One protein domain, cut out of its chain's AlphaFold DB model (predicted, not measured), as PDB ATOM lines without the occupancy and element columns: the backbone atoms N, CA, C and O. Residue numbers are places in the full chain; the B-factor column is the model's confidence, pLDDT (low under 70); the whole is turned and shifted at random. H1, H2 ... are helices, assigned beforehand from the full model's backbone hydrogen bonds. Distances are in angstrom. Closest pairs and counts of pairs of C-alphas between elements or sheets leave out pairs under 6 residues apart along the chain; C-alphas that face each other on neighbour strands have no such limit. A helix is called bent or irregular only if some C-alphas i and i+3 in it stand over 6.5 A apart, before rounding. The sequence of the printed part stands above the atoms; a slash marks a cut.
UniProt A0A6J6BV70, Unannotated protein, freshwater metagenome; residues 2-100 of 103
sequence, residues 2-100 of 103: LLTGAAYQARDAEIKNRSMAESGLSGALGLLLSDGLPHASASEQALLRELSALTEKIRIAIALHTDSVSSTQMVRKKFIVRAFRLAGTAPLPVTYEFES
ATOM      1  N   LEU A   2      79.941 -81.627  22.670       86.38
ATOM      2  CA  LEU A   2      80.937 -82.601  23.142       86.38
ATOM      3  C   LEU A   2      81.961 -81.981  24.114       86.38
ATOM      4  O   LEU A   2      82.111 -82.479  25.224       86.38
ATOM      5  N   LEU A   3      82.586 -80.852  23.747       90.12
ATOM      6  CA  LEU A   3      83.591 -80.187  24.591       90.12
ATOM      7  C   LEU A   3      83.042 -79.785  25.964       90.12
ATOM      8  O   LEU A   3      83.676 -80.029  26.982       90.12
ATOM      9  N   THR A   4      81.849 -79.189  26.001       93.12
ATOM     10  CA  THR A   4      81.208 -78.767  27.251       93.12
ATOM     11  C   THR A   4      80.959 -79.959  28.173       93.12
ATOM     12  O   THR A   4      81.278 -79.884  29.354       93.12
ATOM     13  N   GLY A   5      80.444 -81.073  27.639       93.62
ATOM     14  CA  GLY A   5      80.234 -82.298  28.413       93.62
ATOM     15  C   GLY A   5      81.539 -82.876  28.959       93.62
ATOM     16  O   GLY A   5      81.622 -83.170  30.149       93.62
ATOM     17  N   ALA A   6      82.574 -82.959  28.120       93.44
ATOM     18  CA  ALA A   6      83.890 -83.438  28.534       93.44
ATOM     19  C   ALA A   6      84.533 -82.527  29.599       93.44
ATOM     20  O   ALA A   6      85.146 -83.018  30.542       93.44
ATOM     21  N   ALA A   7      84.337 -81.207  29.506       94.31
ATOM     22  CA  ALA A   7      84.850 -80.251  30.484       94.31
ATOM     23  C   ALA A   7      84.191 -80.422  31.861       94.31
ATOM     24  O   ALA A   7      84.884 -80.418  32.876       94.31
ATOM     25  N   TYR A   8      82.867 -80.615  31.903       95.44
ATOM     26  CA  TYR A   8      82.167 -80.917  33.156       95.44
ATOM     27  C   TYR A   8      82.607 -82.261  33.740       95.44
ATOM     28  O   TYR A   8      82.909 -82.335  34.927       95.44
ATOM     29  N   GLN A   9      82.721 -83.299  32.908       94.62
ATOM     30  CA  GLN A   9      83.186 -84.613  33.358       94.62
ATOM     31  C   GLN A   9      84.601 -84.558  33.943       94.62
ATOM     32  O   GLN A   9      84.821 -85.104  35.018       94.62
ATOM     33  N   ALA A  10      85.541 -83.875  33.285       93.94
ATOM     34  CA  ALA A  10      86.903 -83.713  33.795       93.94
ATOM     35  C   ALA A  10      86.940 -82.927  35.113       93.94
ATOM     36  O   ALA A  10      87.646 -83.307  36.048       93.94
ATOM     37  N   ARG A  11      86.144 -81.857  35.213       94.12
ATOM     38  CA  ARG A  11      86.061 -81.014  36.412       94.12
ATOM     39  C   ARG A  11      85.512 -81.769  37.623       94.12
ATOM     40  O   ARG A  11      86.065 -81.635  38.714       94.12
ATOM     41  N   ASP A  12      84.428 -82.515  37.434       96.31
ATOM     42  CA  ASP A  12      83.686 -83.151  38.527       96.31
ATOM     43  C   ASP A  12      84.187 -84.576  38.832       96.31
ATOM     44  O   ASP A  12      83.734 -85.207  39.789       96.31
ATOM     45  N   ALA A  13      85.144 -85.093  38.053       94.88
ATOM     46  CA  ALA A  13      85.721 -86.413  38.268       94.88
ATOM     47  C   ALA A  13      86.452 -86.528  39.616       94.88
ATOM     48  O   ALA A  13      87.301 -85.708  39.991       94.88
ATOM     49  N   GLU A  14      86.178 -87.631  40.318       94.38
ATOM     50  CA  GLU A  14      86.967 -88.066  41.468       94.38
ATOM     51  C   GLU A  14      88.431 -88.306  41.077       94.38
ATOM     52  O   GLU A  14      88.724 -88.697  39.949       94.38
ATOM     53  N   ILE A  15      89.358 -88.170  42.034       89.81
ATOM     54  CA  ILE A  15      90.811 -88.306  41.801       89.81
ATOM     55  C   ILE A  15      91.165 -89.597  41.046       89.81
ATOM     56  O   ILE A  15      92.021 -89.576  40.168       89.81
ATOM     57  N   LYS A  16      90.483 -90.710  41.349       88.31
ATOM     58  CA  LYS A  16      90.720 -92.012  40.703       88.31
ATOM     59  C   LYS A  16      90.362 -92.025  39.214       88.31
ATOM     60  O   LYS A  16      91.032 -92.702  38.450       88.31
ATOM     61  N   ASN A  17      89.334 -91.275  38.819       89.19
ATOM     62  CA  ASN A  17      88.806 -91.247  37.452       89.19
ATOM     63  C   ASN A  17      89.225 -89.983  36.686       89.19
ATOM     64  O   ASN A  17      88.936 -89.855  35.498       89.19
ATOM     65  N   ARG A  18      89.895 -89.039  37.360       89.94
ATOM     66  CA  ARG A  18      90.297 -87.754  36.786       89.94
ATOM     67  C   ARG A  18      91.188 -87.928  35.562       89.94
ATOM     68  O   ARG A  18      90.939 -87.266  34.566       89.94
ATOM     69  N   SER A  19      92.139 -88.864  35.606       88.44
ATOM     70  CA  SER A  19      93.025 -89.155  34.469       88.44
ATOM     71  C   SER A  19      92.231 -89.503  33.208       88.44
ATOM     72  O   SER A  19      92.404 -88.866  32.177       88.44
ATOM     73  N   MET A  20      91.303 -90.460  33.299       88.94
ATOM     74  CA  MET A  20      90.451 -90.836  32.167       88.94
ATOM     75  C   MET A  20      89.581 -89.672  31.672       88.94
ATOM     76  O   MET A  20      89.423 -89.476  30.467       88.94
ATOM     77  N   ALA A  21      88.995 -88.901  32.591       92.44
ATOM     78  CA  ALA A  21      88.121 -87.790  32.228       92.44
ATOM     79  C   ALA A  21      88.892 -86.644  31.540       92.44
ATOM     80  O   ALA A  21      88.406 -86.068  30.565       92.44
ATOM     81  N   GLU A  22      90.113 -86.348  31.994       90.19
ATOM     82  CA  GLU A  22      91.017 -85.373  31.370       90.19
ATOM     83  C   GLU A  22      91.530 -85.846  29.999       90.19
ATOM     84  O   GLU A  22      91.593 -85.033  29.070       90.19
ATOM     85  N   SER A  23      91.808 -87.146  29.815       90.44
ATOM     86  CA  SER A  23      92.085 -87.720  28.487       90.44
ATOM     87  C   SER A  23      90.907 -87.515  27.529       90.44
ATOM     88  O   SER A  23      91.094 -87.050  26.404       90.44
ATOM     89  N   GLY A  24      89.673 -87.760  27.986       90.81
ATOM     90  CA  GLY A  24      88.459 -87.512  27.197       90.81
ATOM     91  C   GLY A  24      88.282 -86.042  26.792       90.81
ATOM     92  O   GLY A  24      87.946 -85.746  25.641       90.81
ATOM     93  N   LEU A  25      88.563 -85.104  27.704       92.62
ATOM     94  CA  LEU A  25      88.578 -83.667  27.407       92.62
ATOM     95  C   LEU A  25      89.670 -83.298  26.393       92.62
ATOM     96  O   LEU A  25      89.415 -82.518  25.474       92.62
ATOM     97  N   SER A  26      90.858 -83.880  26.522       90.44
ATOM     98  CA  SER A  26      91.972 -83.641  25.599       90.44
ATOM     99  C   SER A  26      91.654 -84.161  24.193       90.44
ATOM    100  O   SER A  26      91.902 -83.463  23.209       90.44
ATOM    101  N   GLY A  27      90.998 -85.322  24.087       89.31
ATOM    102  CA  GLY A  27      90.463 -85.839  22.826       89.31
ATOM    103  C   GLY A  27      89.416 -84.908  22.201       89.31
ATOM    104  O   GLY A  27      89.487 -84.605  21.010       89.31
ATOM    105  N   ALA A  28      88.489 -84.374  23.005       91.62
ATOM    106  CA  ALA A  28      87.496 -83.396  22.549       91.62
ATOM    107  C   ALA A  28      88.138 -82.109  21.993       91.62
ATOM    108  O   ALA A  28      87.690 -81.584  20.972       91.62
ATOM    109  N   LEU A  29      89.193 -81.615  22.650       89.75
ATOM    110  CA  LEU A  29      89.978 -80.466  22.189       89.75
ATOM    111  C   LEU A  29      90.766 -80.779  20.910       89.75
ATOM    112  O   LEU A  29      90.841 -79.929  20.025       89.75
ATOM    113  N   GLY A  30      91.301 -81.995  20.776       89.19
ATOM    114  CA  GLY A  30      91.969 -82.456  19.557       89.19
ATOM    115  C   GLY A  30      91.038 -82.453  18.341       89.19
ATOM    116  O   GLY A  30      91.406 -81.945  17.282       89.19
ATOM    117  N   LEU A  31      89.800 -82.928  18.512       88.19
ATOM    118  CA  LEU A  31      88.775 -82.863  17.465       88.19
ATOM    119  C   LEU A  31      88.448 -81.410  17.088       88.19
ATOM    120  O   LEU A  31      88.406 -81.079  15.904       88.19
ATOM    121  N   LEU A  32      88.299 -80.522  18.079       87.00
ATOM    122  CA  LEU A  32      88.070 -79.095  17.830       87.00
ATOM    123  C   LEU A  32      89.231 -78.449  17.061       87.00
ATOM    124  O   LEU A  32      88.992 -77.657  16.156       87.00
ATOM    125  N   LEU A  33      90.481 -78.777  17.395       85.44
ATOM    126  CA  LEU A  33      91.655 -78.273  16.677       85.44
ATOM    127  C   LEU A  33      91.684 -78.743  15.219       85.44
ATOM    128  O   LEU A  33      92.063 -77.965  14.345       85.44
ATOM    129  N   SER A  34      91.271 -79.987  14.957       84.50
ATOM    130  CA  SER A  34      91.256 -80.548  13.603       84.50
ATOM    131  C   SER A  34      90.214 -79.903  12.679       84.50
ATOM    132  O   SER A  34      90.467 -79.786  11.483       84.50
ATOM    133  N   ASP A  35      89.088 -79.439  13.231       81.50
ATOM    134  CA  ASP A  35      87.931 -78.937  12.469       81.50
ATOM    135  C   ASP A  35      87.737 -77.407  12.569       81.50
ATOM    136  O   ASP A  35      87.118 -76.779  11.715       81.50
ATOM    137  N   GLY A  36      88.276 -76.764  13.611       71.19
ATOM    138  CA  GLY A  36      87.926 -75.387  13.981       71.19
ATOM    139  C   GLY A  36      88.677 -74.281  13.234       71.19
ATOM    140  O   GLY A  36      88.157 -73.176  13.090       71.19
ATOM    141  N   LEU A  37      89.888 -74.544  12.732       69.44
ATOM    142  CA  LEU A  37      90.740 -73.524  12.095       69.44
ATOM    143  C   LEU A  37      90.121 -72.831  10.858       69.44
ATOM    144  O   LEU A  37      90.267 -71.612  10.753       69.44
ATOM    145  N   PRO A  38      89.429 -73.528   9.935       73.25
ATOM    146  CA  PRO A  38      88.859 -72.911   8.733       73.25
ATOM    147  C   PRO A  38      87.654 -72.001   9.003       73.25
ATOM    148  O   PRO A  38      87.345 -71.136   8.185       73.25
ATOM    149  N   HIS A  39      86.963 -72.200  10.129       77.69
ATOM    150  CA  HIS A  39      85.689 -71.542  10.448       77.69
ATOM    151  C   HIS A  39      85.783 -70.560  11.625       77.69
ATOM    152  O   HIS A  39      84.811 -69.871  11.931       77.69
ATOM    153  N   ALA A  40      86.951 -70.475  12.264       82.62
ATOM    154  CA  ALA A  40      87.207 -69.620  13.412       82.62
ATOM    155  C   ALA A  40      87.353 -68.138  13.026       82.62
ATOM    156  O   ALA A  40      88.041 -67.782  12.062       82.62
ATOM    157  N   SER A  41      86.776 -67.261  13.847       87.88
ATOM    158  CA  SER A  41      87.050 -65.822  13.845       87.88
ATOM    159  C   SER A  41      88.527 -65.527  14.144       87.88
ATOM    160  O   SER A  41      89.250 -66.356  14.697       87.88
ATOM    161  N   ALA A  42      89.000 -64.318  13.825       85.50
ATOM    162  CA  ALA A  42      90.399 -63.936  14.050       85.50
ATOM    163  C   ALA A  42      90.855 -64.112  15.516       85.50
ATOM    164  O   ALA A  42      91.984 -64.534  15.767       85.50
ATOM    165  N   SER A  43      89.974 -63.837  16.483       86.25
ATOM    166  CA  SER A  43      90.239 -64.053  17.911       86.25
ATOM    167  C   SER A  43      90.321 -65.534  18.284       86.25
ATOM    168  O   SER A  43      91.190 -65.925  19.059       86.25
ATOM    169  N   GLU A  44      89.458 -66.374  17.714       87.56
ATOM    170  CA  GLU A  44      89.464 -67.821  17.964       87.56
ATOM    171  C   GLU A  44      90.691 -68.491  17.337       87.56
ATOM    172  O   GLU A  44      91.289 -69.373  17.945       87.56
ATOM    173  N   GLN A  45      91.135 -68.029  16.166       87.25
ATOM    174  CA  GLN A  45      92.353 -68.536  15.530       87.25
ATOM    175  C   GLN A  45      93.599 -68.319  16.395       87.25
ATOM    176  O   GLN A  45      94.469 -69.190  16.436       87.25
ATOM    177  N   ALA A  46      93.698 -67.185  17.096       89.44
ATOM    178  CA  ALA A  46      94.801 -66.933  18.022       89.44
ATOM    179  C   ALA A  46      94.811 -67.957  19.170       89.44
ATOM    180  O   ALA A  46      95.850 -68.562  19.437       89.44
ATOM    181  N   LEU A  47      93.645 -68.220  19.768       90.06
ATOM    182  CA  LEU A  47      93.485 -69.207  20.841       90.06
ATOM    183  C   LEU A  47      93.775 -70.637  20.364       90.06
ATOM    184  O   LEU A  47      94.471 -71.381  21.049       90.06
ATOM    185  N   LEU A  48      93.297 -71.027  19.178       89.50
ATOM    186  CA  LEU A  48      93.554 -72.359  18.614       89.50
ATOM    187  C   LEU A  48      95.041 -72.574  18.300       89.50
ATOM    188  O   LEU A  48      95.566 -73.664  18.523       89.50
ATOM    189  N   ARG A  49      95.751 -71.539  17.832       89.88
ATOM    190  CA  ARG A  49      97.209 -71.604  17.628       89.88
ATOM    191  C   ARG A  49      97.958 -71.761  18.944       89.88
ATOM    192  O   ARG A  49      98.875 -72.576  19.023       89.88
ATOM    193  N   GLU A  50      97.573 -71.004  19.966       91.56
ATOM    194  CA  GLU A  50      98.164 -71.125  21.299       91.56
ATOM    195  C   GLU A  50      97.913 -72.515  21.895       91.56
ATOM    196  O   GLU A  50      98.850 -73.164  22.360       91.56
ATOM    197  N   LEU A  51      96.681 -73.019  21.788       91.69
ATOM    198  CA  LEU A  51      96.313 -74.363  22.223       91.69
ATOM    199  C   LEU A  51      97.126 -75.436  21.487       91.69
ATOM    200  O   LEU A  51      97.647 -76.351  22.123       91.69
ATOM    201  N   SER A  52      97.290 -75.315  20.167       90.50
ATOM    202  CA  SER A  52      98.124 -76.229  19.377       90.50
ATOM    203  C   SER A  52      99.583 -76.208  19.838       90.50
ATOM    204  O   SER A  52     100.179 -77.269  20.020       90.50
ATOM    205  N   ALA A  53     100.153 -75.022  20.060       93.19
ATOM    206  CA  ALA A  53     101.531 -74.882  20.522       93.19
ATOM    207  C   ALA A  53     101.726 -75.452  21.936       93.19
ATOM    208  O   ALA A  53     102.766 -76.044  22.230       93.19
ATOM    209  N   LEU A  54     100.736 -75.289  22.816       93.50
ATOM    210  CA  LEU A  54     100.766 -75.846  24.164       93.50
ATOM    211  C   LEU A  54     100.646 -77.375  24.144       93.50
ATOM    212  O   LEU A  54     101.410 -78.055  24.827       93.50
ATOM    213  N   THR A  55      99.749 -77.910  23.315       89.88
ATOM    214  CA  THR A  55      99.559 -79.359  23.136       89.88
ATOM    215  C   THR A  55     100.847 -80.022  22.651       89.88
ATOM    216  O   THR A  55     101.236 -81.065  23.170       89.88
ATOM    217  N   GLU A  56     101.567 -79.390  21.720       91.38
ATOM    218  CA  GLU A  56     102.847 -79.911  21.231       91.38
ATOM    219  C   GLU A  56     103.919 -79.953  22.328       91.38
ATOM    220  O   GLU A  56     104.623 -80.950  22.486       91.38
ATOM    221  N   LYS A  57     104.010 -78.908  23.160       94.75
ATOM    222  CA  LYS A  57     104.934 -78.903  24.306       94.75
ATOM    223  C   LYS A  57     104.619 -80.025  25.295       94.75
ATOM    224  O   LYS A  57     105.540 -80.667  25.798       94.75
ATOM    225  N   ILE A  58     103.336 -80.263  25.568       91.69
ATOM    226  CA  ILE A  58     102.889 -81.331  26.471       91.69
ATOM    227  C   ILE A  58     103.230 -82.705  25.884       91.69
ATOM    228  O   ILE A  58     103.788 -83.538  26.594       91.69
ATOM    229  N   ARG A  59     102.989 -82.919  24.584       89.69
ATOM    230  CA  ARG A  59     103.364 -84.155  23.877       89.69
ATOM    231  C   ARG A  59     104.851 -84.469  24.044       89.69
ATOM    232  O   ARG A  59     105.205 -85.582  24.421       89.69
ATOM    233  N   ILE A  60     105.717 -83.478  23.824       94.69
ATOM    234  CA  ILE A  60     107.169 -83.637  23.995       94.69
ATOM    235  C   ILE A  60     107.521 -83.972  25.452       94.69
ATOM    236  O   ILE A  60     108.349 -84.848  25.700       94.69
ATOM    237  N   ALA A  61     106.892 -83.306  26.424       94.69
ATOM    238  CA  ALA A  61     107.135 -83.569  27.842       94.69
ATOM    239  C   ALA A  61     106.754 -85.006  28.245       94.69
ATOM    240  O   ALA A  61     107.511 -85.657  28.967       94.69
ATOM    241  N   ILE A  62     105.627 -85.519  27.741       92.56
ATOM    242  CA  ILE A  62     105.170 -86.896  27.979       92.56
ATOM    243  C   ILE A  62     106.136 -87.907  27.349       92.56
ATOM    244  O   ILE A  62     106.535 -88.872  28.003       92.56
ATOM    245  N   ALA A  63     106.589 -87.665  26.116       93.44
ATOM    246  CA  ALA A  63     107.584 -88.516  25.463       93.44
ATOM    247  C   ALA A  63     108.902 -88.571  26.260       93.44
ATOM    248  O   ALA A  63     109.458 -89.644  26.489       93.44
ATOM    249  N   LEU A  64     109.375 -87.425  26.758       95.38
ATOM    250  CA  LEU A  64     110.577 -87.367  27.591       95.38
ATOM    251  C   LEU A  64     110.393 -88.104  28.929       95.38
ATOM    252  O   LEU A  64     111.311 -88.789  29.391       95.38
ATOM    253  N   HIS A  65     109.222 -87.972  29.559       95.69
ATOM    254  CA  HIS A  65     108.907 -88.675  30.801       95.69
ATOM    255  C   HIS A  65     108.900 -90.192  30.592       95.69
ATOM    256  O   HIS A  65     109.616 -90.912  31.288       95.69
ATOM    257  N   THR A  66     108.148 -90.671  29.602       94.94
ATOM    258  CA  THR A  66     108.010 -92.102  29.295       94.94
ATOM    259  C   THR A  66     109.348 -92.743  28.915       94.94
ATOM    260  O   THR A  66     109.670 -93.823  29.422       94.94
ATOM    261  N   ASP A  67     110.184 -92.060  28.127       96.31
ATOM    262  CA  ASP A  67     111.544 -92.522  27.823       96.31
ATOM    263  C   ASP A  67     112.420 -92.600  29.084       96.31
ATOM    264  O   ASP A  67     113.098 -93.603  29.332       96.31
ATOM    265  N   SER A  68     112.336 -91.595  29.959       96.56
ATOM    266  CA  SER A  68     113.057 -91.583  31.238       96.56
ATOM    267  C   SER A  68     112.619 -92.726  32.164       96.56
ATOM    268  O   SER A  68     113.462 -93.368  32.804       96.56
ATOM    269  N   VAL A  69     111.313 -93.021  32.223       97.31
ATOM    270  CA  VAL A  69     110.745 -94.151  32.976       97.31
ATOM    271  C   VAL A  69     111.284 -95.467  32.416       97.31
ATOM    272  O   VAL A  69     111.857 -96.262  33.169       97.31
ATOM    273  N   SER A  70     111.161 -95.680  31.104       96.50
ATOM    274  CA  SER A  70     111.633 -96.884  30.410       96.50
ATOM    275  C   SER A  70     113.130 -97.110  30.634       96.50
ATOM    276  O   SER A  70     113.542 -98.162  31.136       96.50
ATOM    277  N   SER A  71     113.944 -96.089  30.373       96.81
ATOM    278  CA  SER A  71     115.397 -96.117  30.544       96.81
ATOM    279  C   SER A  71     115.806 -96.430  31.982       96.81
ATOM    280  O   SER A  71     116.650 -97.302  32.222       96.81
ATOM    281  N   THR A  72     115.150 -95.808  32.966       96.62
ATOM    282  CA  THR A  72     115.397 -96.092  34.386       96.62
ATOM    283  C   THR A  72     115.052 -97.538  34.731       96.62
ATOM    284  O   THR A  72     115.841 -98.231  35.381       96.62
ATOM    285  N   GLN A  73     113.895 -98.034  34.283       96.50
ATOM    286  CA  GLN A  73     113.505 -99.421  34.521       96.50
ATOM    287  C   GLN A  73     114.476-100.410  33.859       96.50
ATOM    288  O   GLN A  73     114.855-101.398  34.492       96.50
ATOM    289  N   MET A  74     114.925-100.148  32.626       97.25
ATOM    290  CA  MET A  74     115.903-100.985  31.919       97.25
ATOM    291  C   MET A  74     117.224-101.094  32.686       97.25
ATOM    292  O   MET A  74     117.739-102.196  32.879       97.25
ATOM    293  N   VAL A  75     117.761 -99.973  33.175       97.19
ATOM    294  CA  VAL A  75     118.993 -99.968  33.979       97.19
ATOM    295  C   VAL A  75     118.787-100.719  35.294       97.19
ATOM    296  O   VAL A  75     119.597-101.580  35.639       97.19
ATOM    297  N   ARG A  76     117.682-100.464  36.007       96.12
ATOM    298  CA  ARG A  76     117.385-101.105  37.301       96.12
ATOM    299  C   ARG A  76     117.119-102.608  37.206       96.12
ATOM    300  O   ARG A  76     117.302-103.312  38.198       96.12
ATOM    301  N   LYS A  77     116.735-103.118  36.032       95.81
ATOM    302  CA  LYS A  77     116.580-104.558  35.768       95.81
ATOM    303  C   LYS A  77     117.921-105.297  35.634       95.81
ATOM    304  O   LYS A  77     117.940-106.515  35.817       95.81
ATOM    305  N   LYS A  78     119.038-104.607  35.363       97.44
ATOM    306  CA  LYS A  78     120.360-105.237  35.172       97.44
ATOM    307  C   LYS A  78     120.838-105.952  36.440       97.44
ATOM    308  O   LYS A  78     120.726-105.425  37.546       97.44
ATOM    309  N   PHE A  79     121.441-107.131  36.268       97.25
ATOM    310  CA  PHE A  79     121.902-107.977  37.376       97.25
ATOM    311  C   PHE A  79     122.847-107.242  38.334       97.25
ATOM    312  O   PHE A  79     122.606-107.244  39.533       97.25
ATOM    313  N   ILE A  80     123.862-106.547  37.808       97.62
ATOM    314  CA  ILE A  80     124.840-105.792  38.612       97.62
ATOM    315  C   ILE A  80     124.137-104.729  39.470       97.62
ATOM    316  O   ILE A  80     124.396-104.622  40.665       97.62
ATOM    317  N   VAL A  81     123.185-103.987  38.894       96.62
ATOM    318  CA  VAL A  81     122.439-102.940  39.614       96.62
ATOM    319  C   VAL A  81     121.634-103.527  40.774       96.62
ATOM    320  O   VAL A  81     121.573-102.923  41.845       96.62
ATOM    321  N   ARG A  82     121.060-104.723  40.595       94.25
ATOM    322  CA  ARG A  82     120.305-105.431  41.638       94.25
ATOM    323  C   ARG A  82     121.213-106.065  42.692       94.25
ATOM    324  O   ARG A  82     120.952-105.889  43.878       94.25
ATOM    325  N   ALA A  83     122.270-106.759  42.272       96.56
ATOM    326  CA  ALA A  83     123.204-107.462  43.153       96.56
ATOM    327  C   ALA A  83     123.914-106.496  44.112       96.56
ATOM    328  O   ALA A  83     123.997-106.760  45.307       96.56
ATOM    329  N   PHE A  84     124.339-105.337  43.603       96.88
ATOM    330  CA  PHE A  84     125.002-104.302  44.398       96.88
ATOM    331  C   PHE A  84     124.039-103.237  44.947       96.88
ATOM    332  O   PHE A  84     124.486-102.258  45.535       96.88
ATOM    333  N   ARG A  85     122.717-103.405  44.769       92.69
ATOM    334  CA  ARG A  85     121.670-102.472  45.238       92.69
ATOM    335  C   ARG A  85     121.928-101.008  44.838       92.69
ATOM    336  O   ARG A  85     121.593-100.090  45.583       92.69
ATOM    337  N   LEU A  86     122.465-100.782  43.637       95.88
ATOM    338  CA  LEU A  86     122.902 -99.455  43.174       95.88
ATOM    339  C   LEU A  86     121.747 -98.458  42.988       95.88
ATOM    340  O   LEU A  86     121.971 -97.257  42.947       95.88
ATOM    341  N   ALA A  87     120.508 -98.946  42.890       91.31
ATOM    342  CA  ALA A  87     119.314 -98.108  42.768       91.31
ATOM    343  C   ALA A  87     118.696 -97.684  44.118       91.31
ATOM    344  O   ALA A  87     117.672 -97.000  44.128       91.31
ATOM    345  N   GLY A  88     119.265 -98.110  45.251       92.56
ATOM    346  CA  GLY A  88     118.759 -97.769  46.582       92.56
ATOM    347  C   GLY A  88     117.353 -98.315  46.878       92.56
ATOM    348  O   GLY A  88     117.010 -99.431  46.482       92.56
ATOM    349  N   THR A  89     116.552 -97.531  47.611       91.94
ATOM    350  CA  THR A  89     115.182 -97.863  48.063       91.94
ATOM    351  C   THR A  89     114.081 -97.133  47.293       91.94
ATOM    352  O   THR A  89     112.907 -97.273  47.627       91.94
ATOM    353  N   ALA A  90     114.434 -96.356  46.265       90.31
ATOM    354  CA  ALA A  90     113.455 -95.592  45.503       90.31
ATOM    355  C   ALA A  90     112.436 -96.528  44.817       90.31
ATOM    356  O   ALA A  90     112.847 -97.538  44.225       90.31
ATOM    357  N   PRO A  91     111.127 -96.214  44.837       93.31
ATOM    358  CA  PRO A  91     110.122 -96.980  44.098       93.31
ATOM    359  C   PRO A  91     110.431 -96.985  42.594       93.31
ATOM    360  O   PRO A  91     111.195 -96.151  42.097       93.31
ATOM    361  N   LEU A  92     109.917 -97.977  41.862       94.50
ATOM    362  CA  LEU A  92     110.064 -97.995  40.405       94.50
ATOM    363  C   LEU A  92     109.231 -96.858  39.801       94.50
ATOM    364  O   LEU A  92     108.081 -96.693  40.206       94.50
ATOM    365  N   PRO A  93     109.790 -96.085  38.854       95.38
ATOM    366  CA  PRO A  93     109.010 -95.082  38.148       95.38
ATOM    367  C   PRO A  93     107.942 -95.782  37.301       95.38
ATOM    368  O   PRO A  93     108.186 -96.871  36.771       95.38
ATOM    369  N   VAL A  94     106.774 -95.162  37.185       93.69
ATOM    370  CA  VAL A  94     105.612 -95.675  36.451       93.69
ATOM    371  C   VAL A  94     105.132 -94.615  35.472       93.69
ATOM    372  O   VAL A  94     105.320 -93.430  35.727       93.69
ATOM    373  N   THR A  95     104.535 -95.054  34.372       91.94
ATOM    374  CA  THR A  95     103.800 -94.190  33.445       91.94
ATOM    375  C   THR A  95     102.344 -94.092  33.882       91.94
ATOM    376  O   THR A  95     101.838 -94.976  34.584       91.94
ATOM    377  N   TYR A  96     101.666 -93.038  33.449       87.25
ATOM    378  CA  TYR A  96     100.246 -92.831  33.731       87.25
ATOM    379  C   TYR A  96      99.372 -93.191  32.528       87.25
ATOM    380  O   TYR A  96      99.841 -93.253  31.397       87.25
ATOM    381  N   GLU A  97      98.084 -93.428  32.776       82.44
ATOM    382  CA  GLU A  97      97.128 -93.832  31.736       82.44
ATOM    383  C   GLU A  97      96.972 -92.771  30.636       82.44
ATOM    384  O   GLU A  97      96.921 -93.109  29.465       82.44
ATOM    385  N   PHE A  98      97.001 -91.479  30.975       83.25
ATOM    386  CA  PHE A  98      96.907 -90.408  29.972       83.25
ATOM    387  C   PHE A  98      98.120 -90.331  29.026       83.25
ATOM    388  O   PHE A  98      98.059 -89.670  27.993       83.25
ATOM    389  N   GLU A  99      99.240 -90.971  29.372       84.44
ATOM    390  CA  GLU A  99     100.475 -90.917  28.584       84.44
ATOM    391  C   GLU A  99     100.481 -91.930  27.435       84.44
ATOM    392  O   GLU A  99     101.246 -91.759  26.488       84.44
ATOM    393  N   SER A 100      99.636 -92.970  27.488       77.31
ATOM    394  CA  SER A 100      99.564 -93.975  26.420       77.31
ATOM    395  C   SER A 100      98.922 -93.449  25.142       77.31
ATOM    396  O   SER A 100      99.256 -93.930  24.066       77.31
TER     397      SER A 100
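Overview. This is residues 2 to 100 of the 103 residues of the protein "Unannotated protein" of freshwater metagenome (UniProt A0A6J6BV70). Two helices, H2 and the much longer H3, make a V, meeting near the end of H2 and the first part of H3; H1 folds back along H2, on the side away from H3. Past the far end of H3, residues 78 to 84 stick out, and residues 84 to 96 run back to the small H5 between the arms of the V. The 99 printed residues hold five named helices, H1 to H5 in chain order, and no named strand: all helix. The whole is only just extended, close to loose, with a radius of gyration of the C-alphas of 19.1 A and spans of 62 by 28 by 15 A.

Arrangement. H1, residues 2 to 12, and H2, residues 15 to 36, form a helical hairpin and touch, the closest C-alphas being those of Ala 10 and Ala 21, 4.5 A apart. They run opposite ways at a shallow tilt of 22 degrees. H2 and H3, residues 42 to 77, only just touch, with 3 pairs of C-alphas within 8 A, through residues 33 to 36 of H2 and 48 to 52 of H3 alone; the closest C-alphas, of Leu 33 and Leu 48, are 6.5 A apart. They run opposite ways at a steep tilt of 46 degrees. H4, residues 79 to 83, touches no helix. H5, residues 97 to 100, touches H2 at residues 19 to 23 alone, the closest C-alphas, of Ser 23 and Phe 98, being 5.7 A apart. H3 and H5 are close but not clearly touching, with the closest C-alphas, of Ile 62 and Glu 99, 6.2 A apart. Every O i to N i+4 pair is within hydrogen-bond range in H1, H3 and H4, and 16 of 18 in H2; H5 is too short for such a pair.

Along the chain. H1 begins at C-alpha 2 (80.937, -82.601, 23.142) and is 15.6 A long. H2, 30.8 A, is irregular: C-alphas 16 and 19 are 7.2 A apart. H3 is 53.0 A long and ends at C-alpha 77 (116.580, -104.558, 35.768). H4 is 5.9 A and H5 5.8 A long, with C-alpha 100 at (99.564, -93.975, 26.420).

Size, cuts and confidence. The C-alphas of Ser 41 and Ala 83, the two farthest apart, are 62.4 A from each other. The printed part has no cut. The link from H4 to H5 is long, 13 residues; the other links are tight. The mean pLDDT of the printed part is 91.0, and residue 37 alone is under 70.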